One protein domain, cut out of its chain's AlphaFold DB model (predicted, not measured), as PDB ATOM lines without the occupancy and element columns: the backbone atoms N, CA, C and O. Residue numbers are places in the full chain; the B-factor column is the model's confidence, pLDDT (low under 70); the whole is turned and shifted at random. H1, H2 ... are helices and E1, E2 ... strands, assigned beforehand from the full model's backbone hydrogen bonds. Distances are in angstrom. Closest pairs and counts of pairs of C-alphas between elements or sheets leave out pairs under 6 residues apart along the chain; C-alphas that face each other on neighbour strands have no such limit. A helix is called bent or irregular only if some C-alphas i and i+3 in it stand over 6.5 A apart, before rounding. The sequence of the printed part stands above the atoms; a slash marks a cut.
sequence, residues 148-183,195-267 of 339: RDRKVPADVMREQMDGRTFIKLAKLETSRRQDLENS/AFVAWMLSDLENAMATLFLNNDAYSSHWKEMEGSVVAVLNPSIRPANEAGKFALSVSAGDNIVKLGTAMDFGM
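AT A GLANCE: This is residues 148 to 183 and 195 to 267 of the 339 residues of the protein "zf-primase domain-containing protein" of Aphanomyces astaci (UniProt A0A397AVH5). What is the main picture? A strongly twisted sheet of four strands, E1, E2, E5 and E4, makes the largest part, with the two-stranded ribbon of E3 and E6 loosely beside it, near its E1 edge. H2 packs on one face of the sheet, H3 sits beside the strands at the sheet's own level, and H1 lies off to one end, where residues 158 to 163 stick out. What makes it up? The printed part has 109 residues with three named helices and seven named strands in the order H1 H2 E1 E2 H3 E3 E4 E5 E6 E7, a mixed class of helices and strands; the large sheet, in the order E1 E2 E5 E4, is mixed, and the ribbon is antiparallel. The whole is compact, with a radius of gyration of the C-alphas of 14.4 A and spans of 40 by 32 by 29 A.

HOW THE PARTS SIT: How do the strands of the largest sheet pair? E1, residues 197 to 202, and E2, residues 207 to 213, form an antiparallel hairpin, with N 199 and O 211 within hydrogen-bond range at 2.8 A. E2 is parallel to E5, residues 246 to 250, with N 212 and O 248 at 2.8 A. E4, residues 236 to 239, forms an antiparallel hairpin with E5, with N 238 and O 247 at 2.8 A. Which helices are on this sheet? H2, residues 169 to 182, is on one face at a height over the sheet of 7.8 A, giving two layers, helix and sheet; it is over none of the strands, but only just, as 2 of its C-alphas fall on E2 and 2 on E4. Its closest C-alphas to E2 are those of Ala 170 and Ala 207, 5.3 A apart. H3, residues 215 to 221, is on the sheet, but only just, with its local plane fitted to 6 C-alphas of the sheet; its height over the sheet is 0.6 A, and it stands at the sheet's level, beside the strands; its closest C-alphas to E1 are those of Tyr 218 and Val 197, 6.4 A apart. Where is the second pair of strands? E3, residues 228 to 232, and E6, residues 256 to 262, are antiparallel at 150 degrees, with N 231 and O 257 within hydrogen-bond range at 2.8 A. E3 and E1 are near each other, with 5 pairs of C-alphas within 10 A. E6 runs on into E7, residues 265 to 267, at 78 degrees, and E7 pairs with no named strand. What of the remaining helix and the helix backbones? H1, residues 154 to 161, is not on the sheet and touches no helix. In H1 and H3 every O i to N i+4 pair is within hydrogen-bond range; in H2 4 of 10 are, beside 4 of 11 O i to N i+3 pairs. H2 is irregular, only just: C-alphas 175 and 178 are 6.6 A apart.

IN THESE COORDINATES: How long are the strands? E2 measures 19.4 A from first to last C-alpha, E1 16.2 A, E6 16.1 A, E5 13.5 A, E3 12.1 A, E4 10.1 A and E7 7.2 A. How long are the helices? H2 measures 20.9 A, H1 10.4 A and H3 10.3 A. Where are the anchors? C-alpha 197, where E1 begins, is at (188.451, 186.346, 260.630). H1 begins with C-alpha 154 at (181.373, 169.007, 282.413), and E7 ends with C-alpha 267 at (193.973, 192.569, 279.126).

THE WHOLE: How far does it reach? The two C-alphas farthest apart, those of Asp 149 and Asn 182, are 41.7 A apart. Is the printed part cut? Residues 184 to 194 are not printed, and C-alphas 183 and 195 are 26.5 A apart across the cut. How long are the links? Of the links that are printed whole, H1 to H2, H3 to E3 and E4 to E5 are short, the others are tight, and none is long. Where is confidence low? The mean pLDDT of the printed part is 85.8, and residues 173 to 183 and 242 to 244 are under 70.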
ATOM      1  N   ARG A 148     182.526 181.009 283.198       92.31
ATOM      2  CA  ARG A 148     181.218 181.648 283.392       92.31
ATOM      3  C   ARG A 148     180.294 181.329 282.219       92.31
ATOM      4  O   ARG A 148     180.766 181.179 281.091       92.31
ATOM      5  N   ASP A 149     178.987 181.291 282.481       90.50
ATOM      6  CA  ASP A 149     177.938 181.070 281.476       90.50
ATOM      7  C   ASP A 149     178.223 179.821 280.630       90.50
ATOM      8  O   ASP A 149     178.184 179.852 279.392       90.50
ATOM      9  N   ARG A 150     178.586 178.736 281.326       91.12
ATOM     10  CA  ARG A 150     179.019 177.476 280.727       91.12
ATOM     11  C   ARG A 150     177.923 176.934 279.804       91.12
ATOM     12  O   ARG A 150     176.783 176.774 280.211       91.12
ATOM     13  N   LYS A 151     178.281 176.673 278.546       91.38
ATOM     14  CA  LYS A 151     177.374 176.193 277.486       91.38
ATOM     15  C   LYS A 151     177.405 174.687 277.284       91.38
ATOM     16  O   LYS A 151     176.476 174.138 276.707       91.38
ATOM     17  N   VAL A 152     178.480 174.038 277.716       89.62
ATOM     18  CA  VAL A 152     178.655 172.588 277.609       89.62
ATOM     19  C   VAL A 152     178.940 172.056 279.008       89.62
ATOM     20  O   VAL A 152     180.000 172.393 279.542       89.62
ATOM     21  N   PRO A 153     178.049 171.267 279.631       89.94
ATOM     22  CA  PRO A 153     178.264 170.752 280.983       89.94
ATOM     23  C   PRO A 153     179.502 169.845 281.048       89.94
ATOM     24  O   PRO A 153     179.953 169.308 280.035       89.94
ATOM     25  N   ALA A 154     180.103 169.718 282.235       88.75
ATOM     26  CA  ALA A 154     181.373 169.007 282.413       88.75
ATOM     27  C   ALA A 154     181.287 167.526 282.007       88.75
ATOM     28  O   ALA A 154     182.203 167.022 281.363       88.75
ATOM     29  N   ASP A 155     180.171 166.868 282.315       89.31
ATOM     30  CA  ASP A 155     179.952 165.448 282.023       89.31
ATOM     31  C   ASP A 155     179.913 165.186 280.511       89.31
ATOM     32  O   ASP A 155     180.635 164.324 280.015       89.31
ATOM     33  N   VAL A 156     179.170 166.017 279.771       89.44
ATOM     34  CA  VAL A 156     179.142 165.983 278.301       89.44
ATOM     35  C   VAL A 156     180.526 166.284 277.738       89.44
ATOM     36  O   VAL A 156     180.939 165.664 276.766       89.44
ATOM     37  N   MET A 157     181.280 167.204 278.344       89.75
ATOM     38  CA  MET A 157     182.647 167.483 277.901       89.75
ATOM     39  C   MET A 157     183.551 166.251 278.047       89.75
ATOM     40  O   MET A 157     184.271 165.920 277.110       89.75
ATOM     41  N   ARG A 158     183.473 165.531 279.175       90.69
ATOM     42  CA  ARG A 158     184.237 164.292 279.384       90.69
ATOM     43  C   ARG A 158     183.865 163.212 278.375       90.69
ATOM     44  O   ARG A 158     184.762 162.637 277.771       90.69
ATOM     45  N   GLU A 159     182.575 162.988 278.145       90.12
ATOM     46  CA  GLU A 159     182.104 162.032 277.135       90.12
ATOM     47  C   GLU A 159     182.588 162.415 275.729       90.12
ATOM     48  O   GLU A 159     183.059 161.576 274.969       90.12
ATOM     49  N   GLN A 160     182.550 163.704 275.387       85.25
ATOM     50  CA  GLN A 160     183.004 164.184 274.082       85.25
ATOM     51  C   GLN A 160     184.522 164.143 273.903       85.25
ATOM     52  O   GLN A 160     185.003 164.129 272.768       85.25
ATOM     53  N   MET A 161     185.278 164.176 274.996       88.44
ATOM     54  CA  MET A 161     186.731 164.032 274.981       88.44
ATOM     55  C   MET A 161     187.171 162.571 275.058       88.44
ATOM     56  O   MET A 161     188.346 162.297 274.810       88.44
ATOM     57  N   ASP A 162     186.257 161.642 275.339       90.75
ATOM     58  CA  ASP A 162     186.563 160.219 275.316       90.75
ATOM     59  C   ASP A 162     187.027 159.791 273.914       90.75
ATOM     60  O   ASP A 162     186.493 160.207 272.881       90.75
ATOM     61  N   GLY A 163     188.116 159.027 273.870       85.25
ATOM     62  CA  GLY A 163     188.794 158.664 272.623       85.25
ATOM     63  C   GLY A 163     189.500 159.816 271.885       85.25
ATOM     64  O   GLY A 163     189.965 159.612 270.760       85.25
ATOM     65  N   ARG A 164     189.618 161.016 272.476       86.81
ATOM     66  CA  ARG A 164     190.330 162.164 271.883       86.81
ATOM     67  C   ARG A 164     191.582 162.531 272.670       86.81
ATOM     68  O   ARG A 164     191.687 162.327 273.874       86.81
ATOM     69  N   THR A 165     192.545 163.133 271.976       88.31
ATOM     70  CA  THR A 165     193.770 163.643 272.591       88.31
ATOM     71  C   THR A 165     193.675 165.149 272.795       88.31
ATOM     72  O   THR A 165     193.578 165.934 271.851       88.31
ATOM     73  N   PHE A 166     193.721 165.578 274.055       89.56
ATOM     74  CA  PHE A 166     193.833 166.993 274.378       89.56
ATOM     75  C   PHE A 166     195.275 167.474 274.189       89.56
ATOM     76  O   PHE A 166     196.208 166.950 274.803       89.56
ATOM     77  N   ILE A 167     195.465 168.506 273.363       88.94
ATOM     78  CA  ILE A 167     196.782 169.091 273.098       88.94
ATOM     79  C   ILE A 167     196.812 170.530 273.611       88.94
ATOM     80  O   ILE A 167     196.149 171.410 273.065       88.94
ATOM     81  N   LYS A 168     197.630 170.782 274.642       89.12
ATOM     82  CA  LYS A 168     197.870 172.135 275.167       89.12
ATOM     83  C   LYS A 168     198.496 173.040 274.105       89.12
ATOM     84  O   LYS A 168     199.374 172.605 273.359       89.12
ATOM     85  N   LEU A 169     198.130 174.321 274.123       87.50
ATOM     86  CA  LEU A 169     198.620 175.321 273.172       87.50
ATOM     87  C   LEU A 169     200.154 175.421 273.177       87.50
ATOM     88  O   LEU A 169     200.780 175.393 272.118       87.50
ATOM     89  N   ALA A 170     200.761 175.418 274.367       83.94
ATOM     90  CA  ALA A 170     202.212 175.414 274.548       83.94
ATOM     91  C   ALA A 170     202.927 174.197 273.924       83.94
ATOM     92  O   ALA A 170     204.088 174.303 273.537       83.94
ATOM     93  N   LYS A 171     202.254 173.041 273.794       83.56
ATOM     94  CA  LYS A 171     202.840 171.822 273.202       83.56
ATOM     95  C   LYS A 171     202.807 171.820 271.670       83.56
ATOM     96  O   LYS A 171     203.545 171.052 271.057       83.56
ATOM     97  N   LEU A 172     202.005 172.688 271.043       79.38
ATOM     98  CA  LEU A 172     201.898 172.749 269.580       79.38
ATOM     99  C   LEU A 172     203.198 173.187 268.895       79.38
ATOM    100  O   LEU A 172     203.402 172.859 267.729       79.38
ATOM    101  N   GLU A 173     204.076 173.905 269.598       68.12
ATOM    102  CA  GLU A 173     205.367 174.354 269.068       68.12
ATOM    103  C   GLU A 173     206.322 173.182 268.794       68.12
ATOM    104  O   GLU A 173     206.960 173.128 267.745       68.12
ATOM    105  N   THR A 174     206.424 172.235 269.730       64.00
ATOM    106  CA  THR A 174     207.407 171.143 269.664       64.00
ATOM    107  C   THR A 174     206.924 169.999 268.790       64.00
ATOM    108  O   THR A 174     207.661 169.546 267.919       64.00
ATOM    109  N   SER A 175     205.682 169.551 268.989       60.03
ATOM    110  CA  SER A 175     205.162 168.353 268.322       60.03
ATOM    111  C   SER A 175     205.060 168.499 266.807       60.03
ATOM    112  O   SER A 175     205.007 167.498 266.110       60.03
ATOM    113  N   ARG A 176     205.020 169.731 266.292       60.59
ATOM    114  CA  ARG A 176     204.589 169.988 264.917       60.59
ATOM    115  C   ARG A 176     205.607 170.715 264.045       60.59
ATOM    116  O   ARG A 176     205.398 170.822 262.840       60.59
ATOM    117  N   ARG A 177     206.732 171.167 264.614       57.38
ATOM    118  CA  ARG A 177     207.912 171.527 263.807       57.38
ATOM    119  C   ARG A 177     208.309 170.367 262.894       57.38
ATOM    120  O   ARG A 177     208.490 170.594 261.708       57.38
ATOM    121  N   GLN A 178     208.309 169.143 263.426       57.25
ATOM    122  CA  GLN A 178     208.617 167.928 262.668       57.25
ATOM    123  C   GLN A 178     207.607 167.666 261.538       57.25
ATOM    124  O   GLN A 178     208.012 167.418 260.406       57.25
ATOM    125  N   ASP A 179     206.301 167.803 261.796       57.38
ATOM    126  CA  ASP A 179     205.275 167.619 260.757       57.38
ATOM    127  C   ASP A 179     205.377 168.669 259.639       57.38
ATOM    128  O   ASP A 179     205.176 168.359 258.465       57.38
ATOM    129  N   LEU A 180     205.695 169.920 259.991       53.97
ATOM    130  CA  LEU A 180     205.824 171.031 259.044       53.97
ATOM    131  C   LEU A 180     207.117 170.977 258.229       53.97
ATOM    132  O   LEU A 180     207.083 171.304 257.044       53.97
ATOM    133  N   GLU A 181     208.229 170.557 258.834       52.84
ATOM    134  CA  GLU A 181     209.488 170.289 258.126       52.84
ATOM    135  C   GLU A 181     209.305 169.165 257.103       52.84
ATOM    136  O   GLU A 181     209.746 169.293 255.963       52.84
ATOM    137  N   ASN A 182     208.544 168.126 257.454       49.66
ATOM    138  CA  ASN A 182     208.224 167.028 256.542       49.66
ATOM    139  C   ASN A 182     207.205 167.416 255.451       49.66
ATOM    140  O   ASN A 182     207.169 166.789 254.395       49.66
ATOM    141  N   SER A 183     206.387 168.449 255.684       48.72
ATOM    142  CA  SER A 183     205.308 168.888 254.780       48.72
ATOM    143  C   SER A 183     205.672 170.095 253.903       48.72
ATOM    144  O   SER A 183     204.796 170.660 253.243       48.72
ATOM    145  N   ALA A 195     185.497 186.055 252.774       83.75
ATOM    146  CA  ALA A 195     185.679 186.702 254.064       83.75
ATOM    147  C   ALA A 195     186.183 185.695 255.109       83.75
ATOM    148  O   ALA A 195     185.709 184.557 255.184       83.75
ATOM    149  N   PHE A 196     187.148 186.131 255.913       88.06
ATOM    150  CA  PHE A 196     187.708 185.361 257.012       88.06
ATOM    151  C   PHE A 196     187.920 186.265 258.225       88.06
ATOM    152  O   PHE A 196     187.998 187.489 258.102       88.06
ATOM    153  N   VAL A 197     188.044 185.656 259.402       91.19
ATOM    154  CA  VAL A 197     188.451 186.346 260.630       91.19
ATOM    155  C   VAL A 197     189.643 185.623 261.239       91.19
ATOM    156  O   VAL A 197     189.746 184.399 261.167       91.19
ATOM    157  N   ALA A 198     190.573 186.391 261.801       91.00
ATOM    158  CA  ALA A 198     191.713 185.861 262.531       91.00
ATOM    159  C   ALA A 198     191.512 186.108 264.027       91.00
ATOM    160  O   ALA A 198     191.343 187.251 264.456       91.00
ATOM    161  N   TRP A 199     191.543 185.039 264.815       93.69
ATOM    162  CA  TRP A 199     191.504 185.092 266.270       93.69
ATOM    163  C   TRP A 199     192.880 184.853 266.861       93.69
ATOM    164  O   TRP A 199     193.650 184.031 266.363       93.69
ATOM    165  N   MET A 200     193.163 185.545 267.961       91.69
ATOM    166  CA  MET A 200     194.308 185.256 268.809       91.69
ATOM    167  C   MET A 200     193.835 184.409 269.988       91.69
ATOM    168  O   MET A 200     193.143 184.898 270.875       91.69
ATOM    169  N   LEU A 201     194.192 183.131 269.968       93.50
ATOM    170  CA  LEU A 201     193.959 182.195 271.059       93.50
ATOM    171  C   LEU A 201     195.072 182.330 272.090       93.50
ATOM    172  O   LEU A 201     196.230 182.525 271.722       93.50
ATOM    173  N   SER A 202     194.732 182.166 273.364       93.00
ATOM    174  CA  SER A 202     195.690 182.059 274.459       93.00
ATOM    175  C   SER A 202     195.189 181.051 275.486       93.00
ATOM    176  O   SER A 202     193.983 180.934 275.691       93.00
ATOM    177  N   ASP A 203     196.116 180.347 276.131       91.50
ATOM    178  CA  ASP A 203     195.833 179.509 277.302       91.50
ATOM    179  C   ASP A 203     195.778 180.311 278.617       91.50
ATOM    180  O   ASP A 203     195.610 179.731 279.682       91.50
ATOM    181  N   LEU A 204     195.901 181.647 278.546       91.31
ATOM    182  CA  LEU A 204     196.018 182.572 279.684       91.31
ATOM    183  C   LEU A 204     197.204 182.287 280.617       91.31
ATOM    184  O   LEU A 204     197.292 182.873 281.696       91.31
ATOM    185  N   GLU A 205     198.141 181.450 280.178       84.94
ATOM    186  CA  GLU A 205     199.353 181.119 280.911       84.94
ATOM    187  C   GLU A 205     200.553 181.791 280.241       84.94
ATOM    188  O   GLU A 205     201.035 182.821 280.719       84.94
ATOM    189  N   ASN A 206     201.017 181.267 279.101       81.38
ATOM    190  CA  ASN A 206     202.142 181.872 278.379       81.38
ATOM    191  C   ASN A 206     202.179 181.586 276.869       81.38
ATOM    192  O   ASN A 206     203.113 182.030 276.192       81.38
ATOM    193  N   ALA A 207     201.203 180.856 276.320       87.00
ATOM    194  CA  ALA A 207     201.152 180.552 274.896       87.00
ATOM    195  C   ALA A 207     200.034 181.324 274.191       87.00
ATOM    196  O   ALA A 207     198.952 181.568 274.733       87.00
ATOM    197  N   MET A 208     200.300 181.697 272.940       89.88
ATOM    198  CA  MET A 208     199.325 182.286 272.029       89.88
ATOM    199  C   MET A 208     199.437 181.675 270.637       89.88
ATOM    200  O   MET A 208     200.543 181.402 270.170       89.88
ATOM    201  N   ALA A 209     198.312 181.516 269.945       89.75
ATOM    202  CA  ALA A 209     198.269 181.071 268.555       89.75
ATOM    203  C   ALA A 209     197.214 181.831 267.749       89.75
ATOM    204  O   ALA A 209     196.190 182.252 268.273       89.75
ATOM    205  N   THR A 210     197.444 181.961 266.451       91.19
ATOM    206  CA  THR A 210     196.536 182.580 265.493       91.19
ATOM    207  C   THR A 210     195.680 181.488 264.871       91.19
ATOM    208  O   THR A 210     196.212 180.517 264.323       91.19
ATOM    209  N   LEU A 211     194.364 181.658 264.943       91.81
ATOM    210  CA  LEU A 211     193.372 180.792 264.319       91.81
ATOM    211  C   LEU A 211     192.647 181.564 263.216       91.81
ATOM    212  O   LEU A 211     192.020 182.587 263.478       91.81
ATOM    213  N   PHE A 212     192.710 181.060 261.989       91.94
ATOM    214  CA  PHE A 212     191.945 181.575 260.858       91.94
ATOM    215  C   PHE A 212     190.619 180.826 260.729       91.94
ATOM    216  O   PHE A 212     190.601 179.603 260.588       91.94
ATOM    217  N   LEU A 213     189.513 181.561 260.748       91.94
ATOM    218  CA  LEU A 213     188.176 181.031 260.519       91.94
ATOM    219  C   LEU A 213     187.745 181.415 259.110       91.94
ATOM    220  O   LEU A 213     187.635 182.603 258.799       91.94
ATOM    221  N   ASN A 214     187.472 180.410 258.285       90.50
ATOM    222  CA  ASN A 214     187.040 180.577 256.901       90.50
ATOM    223  C   ASN A 214     185.648 179.961 256.701       90.50
ATOM    224  O   ASN A 214     185.196 179.156 257.515       90.50
ATOM    225  N   ASN A 215     184.992 180.280 255.585       91.75
ATOM    226  CA  ASN A 215     183.761 179.622 255.128       91.75
ATOM    227  C   ASN A 215     182.653 179.565 256.210       91.75
ATOM    228  O   ASN A 215     182.184 180.600 256.691       91.75
ATOM    229  N   ASP A 216     182.211 178.364 256.586       92.19
ATOM    230  CA  ASP A 216     181.136 178.157 257.560       92.19
ATOM    231  C   ASP A 216     181.575 178.521 258.986       92.19
ATOM    232  O   ASP A 216     180.808 179.116 259.745       92.19
ATOM    233  N   ALA A 217     182.845 178.275 259.328       93.00
ATOM    234  CA  ALA A 217     183.408 178.709 260.603       93.00
ATOM    235  C   ALA A 217     183.371 180.235 260.746       93.00
ATOM    236  O   ALA A 217     182.984 180.740 261.800       93.00
ATOM    237  N   TYR A 218     183.699 180.969 259.675       93.19
ATOM    238  CA  TYR A 218     183.535 182.423 259.648       93.19
ATOM    239  C   TYR A 218     182.069 182.803 259.866       93.19
ATOM    240  O   TYR A 218     181.751 183.524 260.805       93.19
ATOM    241  N   SER A 219     181.161 182.268 259.048       91.88
ATOM    242  CA  SER A 219     179.740 182.643 259.070       91.88
ATOM    243  C   SER A 219     179.077 182.383 260.427       91.88
ATOM    244  O   SER A 219     178.274 183.199 260.881       91.88
ATOM    245  N   SER A 220     179.451 181.287 261.088       92.81
ATOM    246  CA  SER A 220     178.889 180.866 262.372       92.81
ATOM    247  C   SER A 220     179.451 181.635 263.568       92.81
ATOM    248  O   SER A 220     178.703 181.939 264.494       92.81
ATOM    249  N   HIS A 221     180.748 181.964 263.558       93.94
ATOM    250  CA  HIS A 221     181.442 182.395 264.775       93.94
ATOM    251  C   HIS A 221     182.062 183.793 264.706       93.94
ATOM    252  O   HIS A 221     182.507 184.287 265.728       93.94
ATOM    253  N   TRP A 222     182.067 184.498 263.570       92.69
ATOM    254  CA  TRP A 222     182.812 185.766 263.430       92.69
ATOM    255  C   TRP A 222     182.475 186.877 264.444       92.69
ATOM    256  O   TRP A 222     183.299 187.766 264.653       92.69
ATOM    257  N   LYS A 223     181.283 186.847 265.052       93.12
ATOM    258  CA  LYS A 223     180.833 187.810 266.078       93.12
ATOM    259  C   LYS A 223     181.166 187.391 267.511       93.12
ATOM    260  O   LYS A 223     180.672 188.020 268.445       93.12
ATOM    261  N   GLU A 224     181.909 186.306 267.697       94.00
ATOM    262  CA  GLU A 224     182.256 185.830 269.030       94.00
ATOM    263  C   GLU A 224     183.082 186.879 269.784       94.00
ATOM    264  O   GLU A 224     183.926 187.569 269.208       94.00
ATOM    265  N   MET A 225     182.801 187.021 271.077       92.94
ATOM    266  CA  MET A 225     183.398 188.069 271.899       92.94
ATOM    267  C   MET A 225     184.775 187.654 272.422       92.94
ATOM    268  O   MET A 225     185.054 186.475 272.648       92.94
ATOM    269  N   GLU A 226     185.634 188.644 272.672       93.25
ATOM    270  CA  GLU A 226     186.890 188.427 273.392       93.25
ATOM    271  C   GLU A 226     186.619 187.853 274.795       93.25
ATOM    272  O   GLU A 226     185.639 188.211 275.452       93.25
ATOM    273  N   GLY A 227     187.493 186.957 275.258       94.31
ATOM    274  CA  GLY A 227     187.343 186.270 276.544       94.31
ATOM    275  C   GLY A 227     186.472 185.012 276.500       94.31
ATOM    276  O   GLY A 227     186.326 184.337 277.519       94.31
ATOM    277  N   SER A 228     185.917 184.649 275.344       95.94
ATOM    278  CA  SER A 228     185.236 183.366 275.174       95.94
ATOM    279  C   SER A 228     186.212 182.190 275.221       95.94
ATOM    280  O   SER A 228     187.260 182.200 274.574       95.94
ATOM    281  N   VAL A 229     185.838 181.148 275.965       95.50
ATOM    282  CA  VAL A 229     186.555 179.870 275.981       95.50
ATOM    283  C   VAL A 229     186.004 179.014 274.854       95.50
ATOM    284  O   VAL A 229     184.809 178.706 274.823       95.50
ATOM    285  N   VAL A 230     186.879 178.633 273.930       95.25
ATOM    286  CA  VAL A 230     186.527 177.832 272.758       95.25
ATOM    287  C   VAL A 230     187.366 176.562 272.710       95.25
ATOM    288  O   VAL A 230     188.582 176.599 272.893       95.25
ATOM    289  N   ALA A 231     186.716 175.437 272.433       93.19
ATOM    290  CA  ALA A 231     187.377 174.213 272.019       93.19
ATOM    291  C   ALA A 231     187.496 174.220 270.491       93.19
ATOM    292  O   ALA A 231     186.514 174.433 269.776       93.19
ATOM    293  N   VAL A 232     188.714 174.002 269.999       93.81
ATOM    294  CA  VAL A 232     189.023 173.942 268.569       93.81
ATOM    295  C   VAL A 232     189.356 172.501 268.223       93.81
ATOM    296  O   VAL A 232     190.330 171.945 268.729       93.81
ATOM    297  N   LEU A 233     188.547 171.899 267.361       91.44
ATOM    298  CA  LEU A 233     188.649 170.496 266.997       91.44
ATOM    299  C   LEU A 233     189.356 170.364 265.654       91.44
ATOM    300  O   LEU A 233     188.984 171.024 264.685       91.44
ATOM    301  N   ASN A 234     190.365 169.494 265.607       89.50
ATOM    302  CA  ASN A 234     191.093 169.117 264.391       89.50
ATOM    303  C   ASN A 234     191.401 170.305 263.449       89.50
ATOM    304  O   ASN A 234     191.030 170.264 262.271       89.50
ATOM    305  N   PRO A 235     192.036 171.392 263.937       91.00
ATOM    306  CA  PRO A 235     192.383 172.512 263.073       91.00
ATOM    307  C   PRO A 235     193.415 172.083 262.027       91.00
ATOM    308  O   PRO A 235     194.350 171.340 262.332       91.00
ATOM    309  N   SER A 236     193.293 172.607 260.807       87.38
ATOM    310  CA  SER A 236     194.341 172.465 259.803       87.38
ATOM    311  C   SER A 236     195.492 173.413 260.111       87.38
ATOM    312  O   SER A 236     195.306 174.504 260.654       87.38
ATOM    313  N   ILE A 237     196.708 172.993 259.780       84.25
ATOM    314  CA  ILE A 237     197.902 173.798 260.020       84.25
ATOM    315  C   ILE A 237     198.316 174.435 258.708       84.25
ATOM    316  O   ILE A 237     198.413 173.766 257.682       84.25
ATOM    317  N   ARG A 238     198.554 175.743 258.743       80.00
ATOM    318  CA  ARG A 238     199.063 176.503 257.607       80.00
ATOM    319  C   ARG A 238     200.494 176.940 257.891       80.00
ATOM    320  O   ARG A 238     200.718 177.536 258.947       80.00
ATOM    321  N   PRO A 239     201.446 176.696 256.981       75.44
ATOM    322  CA  PRO A 239     202.791 177.229 257.133       75.44
ATOM    323  C   PRO A 239     202.755 178.761 257.079       75.44
ATOM    324  O   PRO A 239     201.968 179.352 256.333       75.44
ATOM    325  N   ALA A 240     203.592 179.410 257.886       73.19
ATOM    326  CA  ALA A 240     203.891 180.828 257.729       73.19
ATOM    327  C   ALA A 240     205.080 181.011 256.770       73.19
ATOM    328  O   ALA A 240     205.803 180.061 256.477       73.19
ATOM    329  N   ASN A 241     205.314 182.242 256.301       70.19
ATOM    330  CA  ASN A 241     206.501 182.538 255.486       70.19
ATOM    331  C   ASN A 241     207.810 182.407 256.286       70.19
ATOM    332  O   ASN A 241     208.883 182.267 255.712       70.19
ATOM    333  N   GLU A 242     207.722 182.498 257.612       67.00
ATOM    334  CA  GLU A 242     208.855 182.362 258.519       67.00
ATOM    335  C   GLU A 242     209.073 180.887 258.883       67.00
ATOM    336  O   GLU A 242     208.131 180.172 259.236       67.00
ATOM    337  N   ALA A 243     210.322 180.423 258.797       63.06
ATOM    338  CA  ALA A 243     210.673 179.033 259.068       63.06
ATOM    339  C   ALA A 243     210.329 178.632 260.516       63.06
ATOM    340  O   ALA A 243     210.608 179.361 261.468       63.06
ATOM    341  N   GLY A 244     209.720 177.454 260.685       64.50
ATOM    342  CA  GLY A 244     209.331 176.927 261.998       64.50
ATOM    343  C   GLY A 244     208.101 177.594 262.626       64.50
ATOM    344  O   GLY A 244     207.866 177.413 263.823       64.50
ATOM    345  N   LYS A 245     207.329 178.365 261.848       75.12
ATOM    346  CA  LYS A 245     206.128 179.085 262.289       75.12
ATOM    347  C   LYS A 245     204.891 178.635 261.512       75.12
ATOM    348  O   LYS A 245     204.968 178.311 260.327       75.12
ATOM    349  N   PHE A 246     203.736 178.624 262.174       82.38
ATOM    350  CA  PHE A 246     202.489 178.131 261.590       82.38
ATOM    351  C   PHE A 246     201.261 178.850 262.127       82.38
ATOM    352  O   PHE A 246     201.261 179.307 263.257       82.38
ATOM    353  N   ALA A 247     200.167 178.853 261.379       85.81
ATOM    354  CA  ALA A 247     198.857 179.206 261.906       85.81
ATOM    355  C   ALA A 247     197.924 178.007 261.924       85.81
ATOM    356  O   ALA A 247     198.096 177.048 261.175       85.81
ATOM    357  N   LEU A 248     196.897 178.098 262.756       89.38
ATOM    358  CA  LEU A 248     195.771 177.183 262.727       89.38
ATOM    359  C   LEU A 248     194.703 177.742 261.785       89.38
ATOM    360  O   LEU A 248     194.549 178.956 261.651       89.38
ATOM    361  N   SER A 249     193.954 176.869 261.131       90.50
ATOM    362  CA  SER A 249     192.846 177.240 260.263       90.50
ATOM    363  C   SER A 249     191.699 176.252 260.423       90.50
ATOM    364  O   SER A 249     191.908 175.050 260.565       90.50
ATOM    365  N   VAL A 250     190.469 176.753 260.379       91.75
ATOM    366  CA  VAL A 250     189.247 175.946 260.443       91.75
ATOM    367  C   VAL A 250     188.252 176.464 259.409       91.75
ATOM    368  O   VAL A 250     188.077 177.672 259.249       91.75
ATOM    369  N   SER A 251     187.612 175.537 258.696       90.44
ATOM    370  CA  SER A 251     186.625 175.848 257.651       90.44
ATOM    371  C   SER A 251     185.194 175.461 258.036       90.44
ATOM    372  O   SER A 251     184.256 176.114 257.586       90.44
ATOM    373  N   ALA A 252     185.019 174.412 258.848       91.12
ATOM    374  CA  ALA A 252     183.714 173.921 259.293       91.12
ATOM    375  C   ALA A 252     183.316 174.568 260.627       91.12
ATOM    376  O   ALA A 252     184.131 174.600 261.552       91.12
ATOM    377  N   GLY A 253     182.078 175.059 260.749       89.75
ATOM    378  CA  GLY A 253     181.596 175.685 261.984       89.75
ATOM    379  C   GLY A 253     181.533 174.724 263.172       89.75
ATOM    380  O   GLY A 253     181.760 175.148 264.303       89.75
ATOM    381  N   ASP A 254     181.312 173.435 262.907       90.25
ATOM    382  CA  ASP A 254     181.205 172.382 263.927       90.25
ATOM    383  C   ASP A 254     182.561 172.011 264.564       90.25
ATOM    384  O   ASP A 254     182.604 171.373 265.614       90.25
ATOM    385  N   ASN A 255     183.676 172.459 263.973       91.00
ATOM    386  CA  ASN A 255     185.020 172.297 264.536       91.00
ATOM    387  C   ASN A 255     185.361 173.372 265.584       91.00
ATOM    388  O   ASN A 255     186.475 173.392 266.110       91.00
ATOM    389  N   ILE A 256     184.434 174.288 265.872       93.88
ATOM    390  CA  ILE A 256     184.575 175.308 266.911       93.88
ATOM    391  C   ILE A 256     183.386 175.193 267.853       93.88
ATOM    392  O   ILE A 256     182.235 175.365 267.453       93.88
ATOM    393  N   VAL A 257     183.682 174.948 269.127       92.56
ATOM    394  CA  VAL A 257     182.674 174.822 270.179       92.56
ATOM    395  C   VAL A 257     182.945 175.867 271.245       92.56
ATOM    396  O   VAL A 257     183.999 175.870 271.878       92.56
ATOM    397  N   LYS A 258     181.981 176.758 271.476       93.94
ATOM    398  CA  LYS A 258     182.028 177.693 272.600       93.94
ATOM    399  C   LYS A 258     181.660 176.964 273.888       93.94
ATOM    400  O   LYS A 258     180.552 176.452 274.009       93.94
ATOM    401  N   LEU A 259     182.566 176.977 274.861       93.50
ATOM    402  CA  LEU A 259     182.343 176.397 276.186       93.50
ATOM    403  C   LEU A 259     181.735 177.403 277.168       93.50
ATOM    404  O   LEU A 259     181.008 177.000 278.067       93.50
ATOM    405  N   GLY A 260     182.004 178.697 276.992       93.50
ATOM    406  CA  GLY A 260     181.518 179.774 277.859       93.50
ATOM    407  C   GLY A 260     182.453 180.980 277.802       93.50
ATOM    408  O   GLY A 260     183.089 181.219 276.773       93.50
ATOM    409  N   THR A 261     182.561 181.721 278.900       95.00
ATOM    410  CA  THR A 261     183.444 182.890 279.030       95.00
ATOM    411  C   THR A 261     184.440 182.676 280.163       95.00
ATOM    412  O   THR A 261     184.067 182.252 281.251       95.00
ATOM    413  N   ALA A 262     185.716 182.968 279.925       95.25
ATOM    414  CA  ALA A 262     186.753 182.835 280.936       95.25
ATOM    415  C   ALA A 262     186.531 183.881 282.032       95.25
ATOM    416  O   ALA A 262     186.534 185.085 281.770       95.25
ATOM    417  N   MET A 263     186.348 183.424 283.271       93.81
ATOM    418  CA  MET A 263     186.155 184.315 284.422       93.81
ATOM    419  C   MET A 263     187.377 185.182 284.690       93.81
ATOM    420  O   MET A 263     187.242 186.325 285.122       93.81
ATOM    421  N   ASP A 264     188.546 184.617 284.412       93.19
ATOM    422  CA  ASP A 264     189.841 185.188 284.753       93.19
ATOM    423  C   ASP A 264     190.514 185.900 283.582       93.19
ATOM    424  O   ASP A 264     191.684 186.273 283.646       93.19
ATOM    425  N   PHE A 265     189.771 186.109 282.500       95.12
ATOM    426  CA  PHE A 265     190.263 186.838 281.349       95.12
ATOM    427  C   PHE A 265     190.390 188.333 281.645       95.12
ATOM    428  O   PHE A 265     189.447 188.992 282.085       95.12
ATOM    429  N   GLY A 266     191.551 188.888 281.316       94.31
ATOM    430  CA  GLY A 266     191.765 190.325 281.260       94.31
ATOM    431  C   GLY A 266     192.775 190.705 280.190       94.31
ATOM    432  O   GLY A 266     193.436 189.859 279.595       94.31
ATOM    433  N   MET A 267     192.921 192.008 279.972       94.50
ATOM    434  CA  MET A 267     193.973 192.569 279.126       94.50
ATOM    435  C   MET A 267     195.044 193.219 279.994       94.50
ATOM    436  O   MET A 267     194.742 193.841 281.016       94.50
TER     437      MET A 267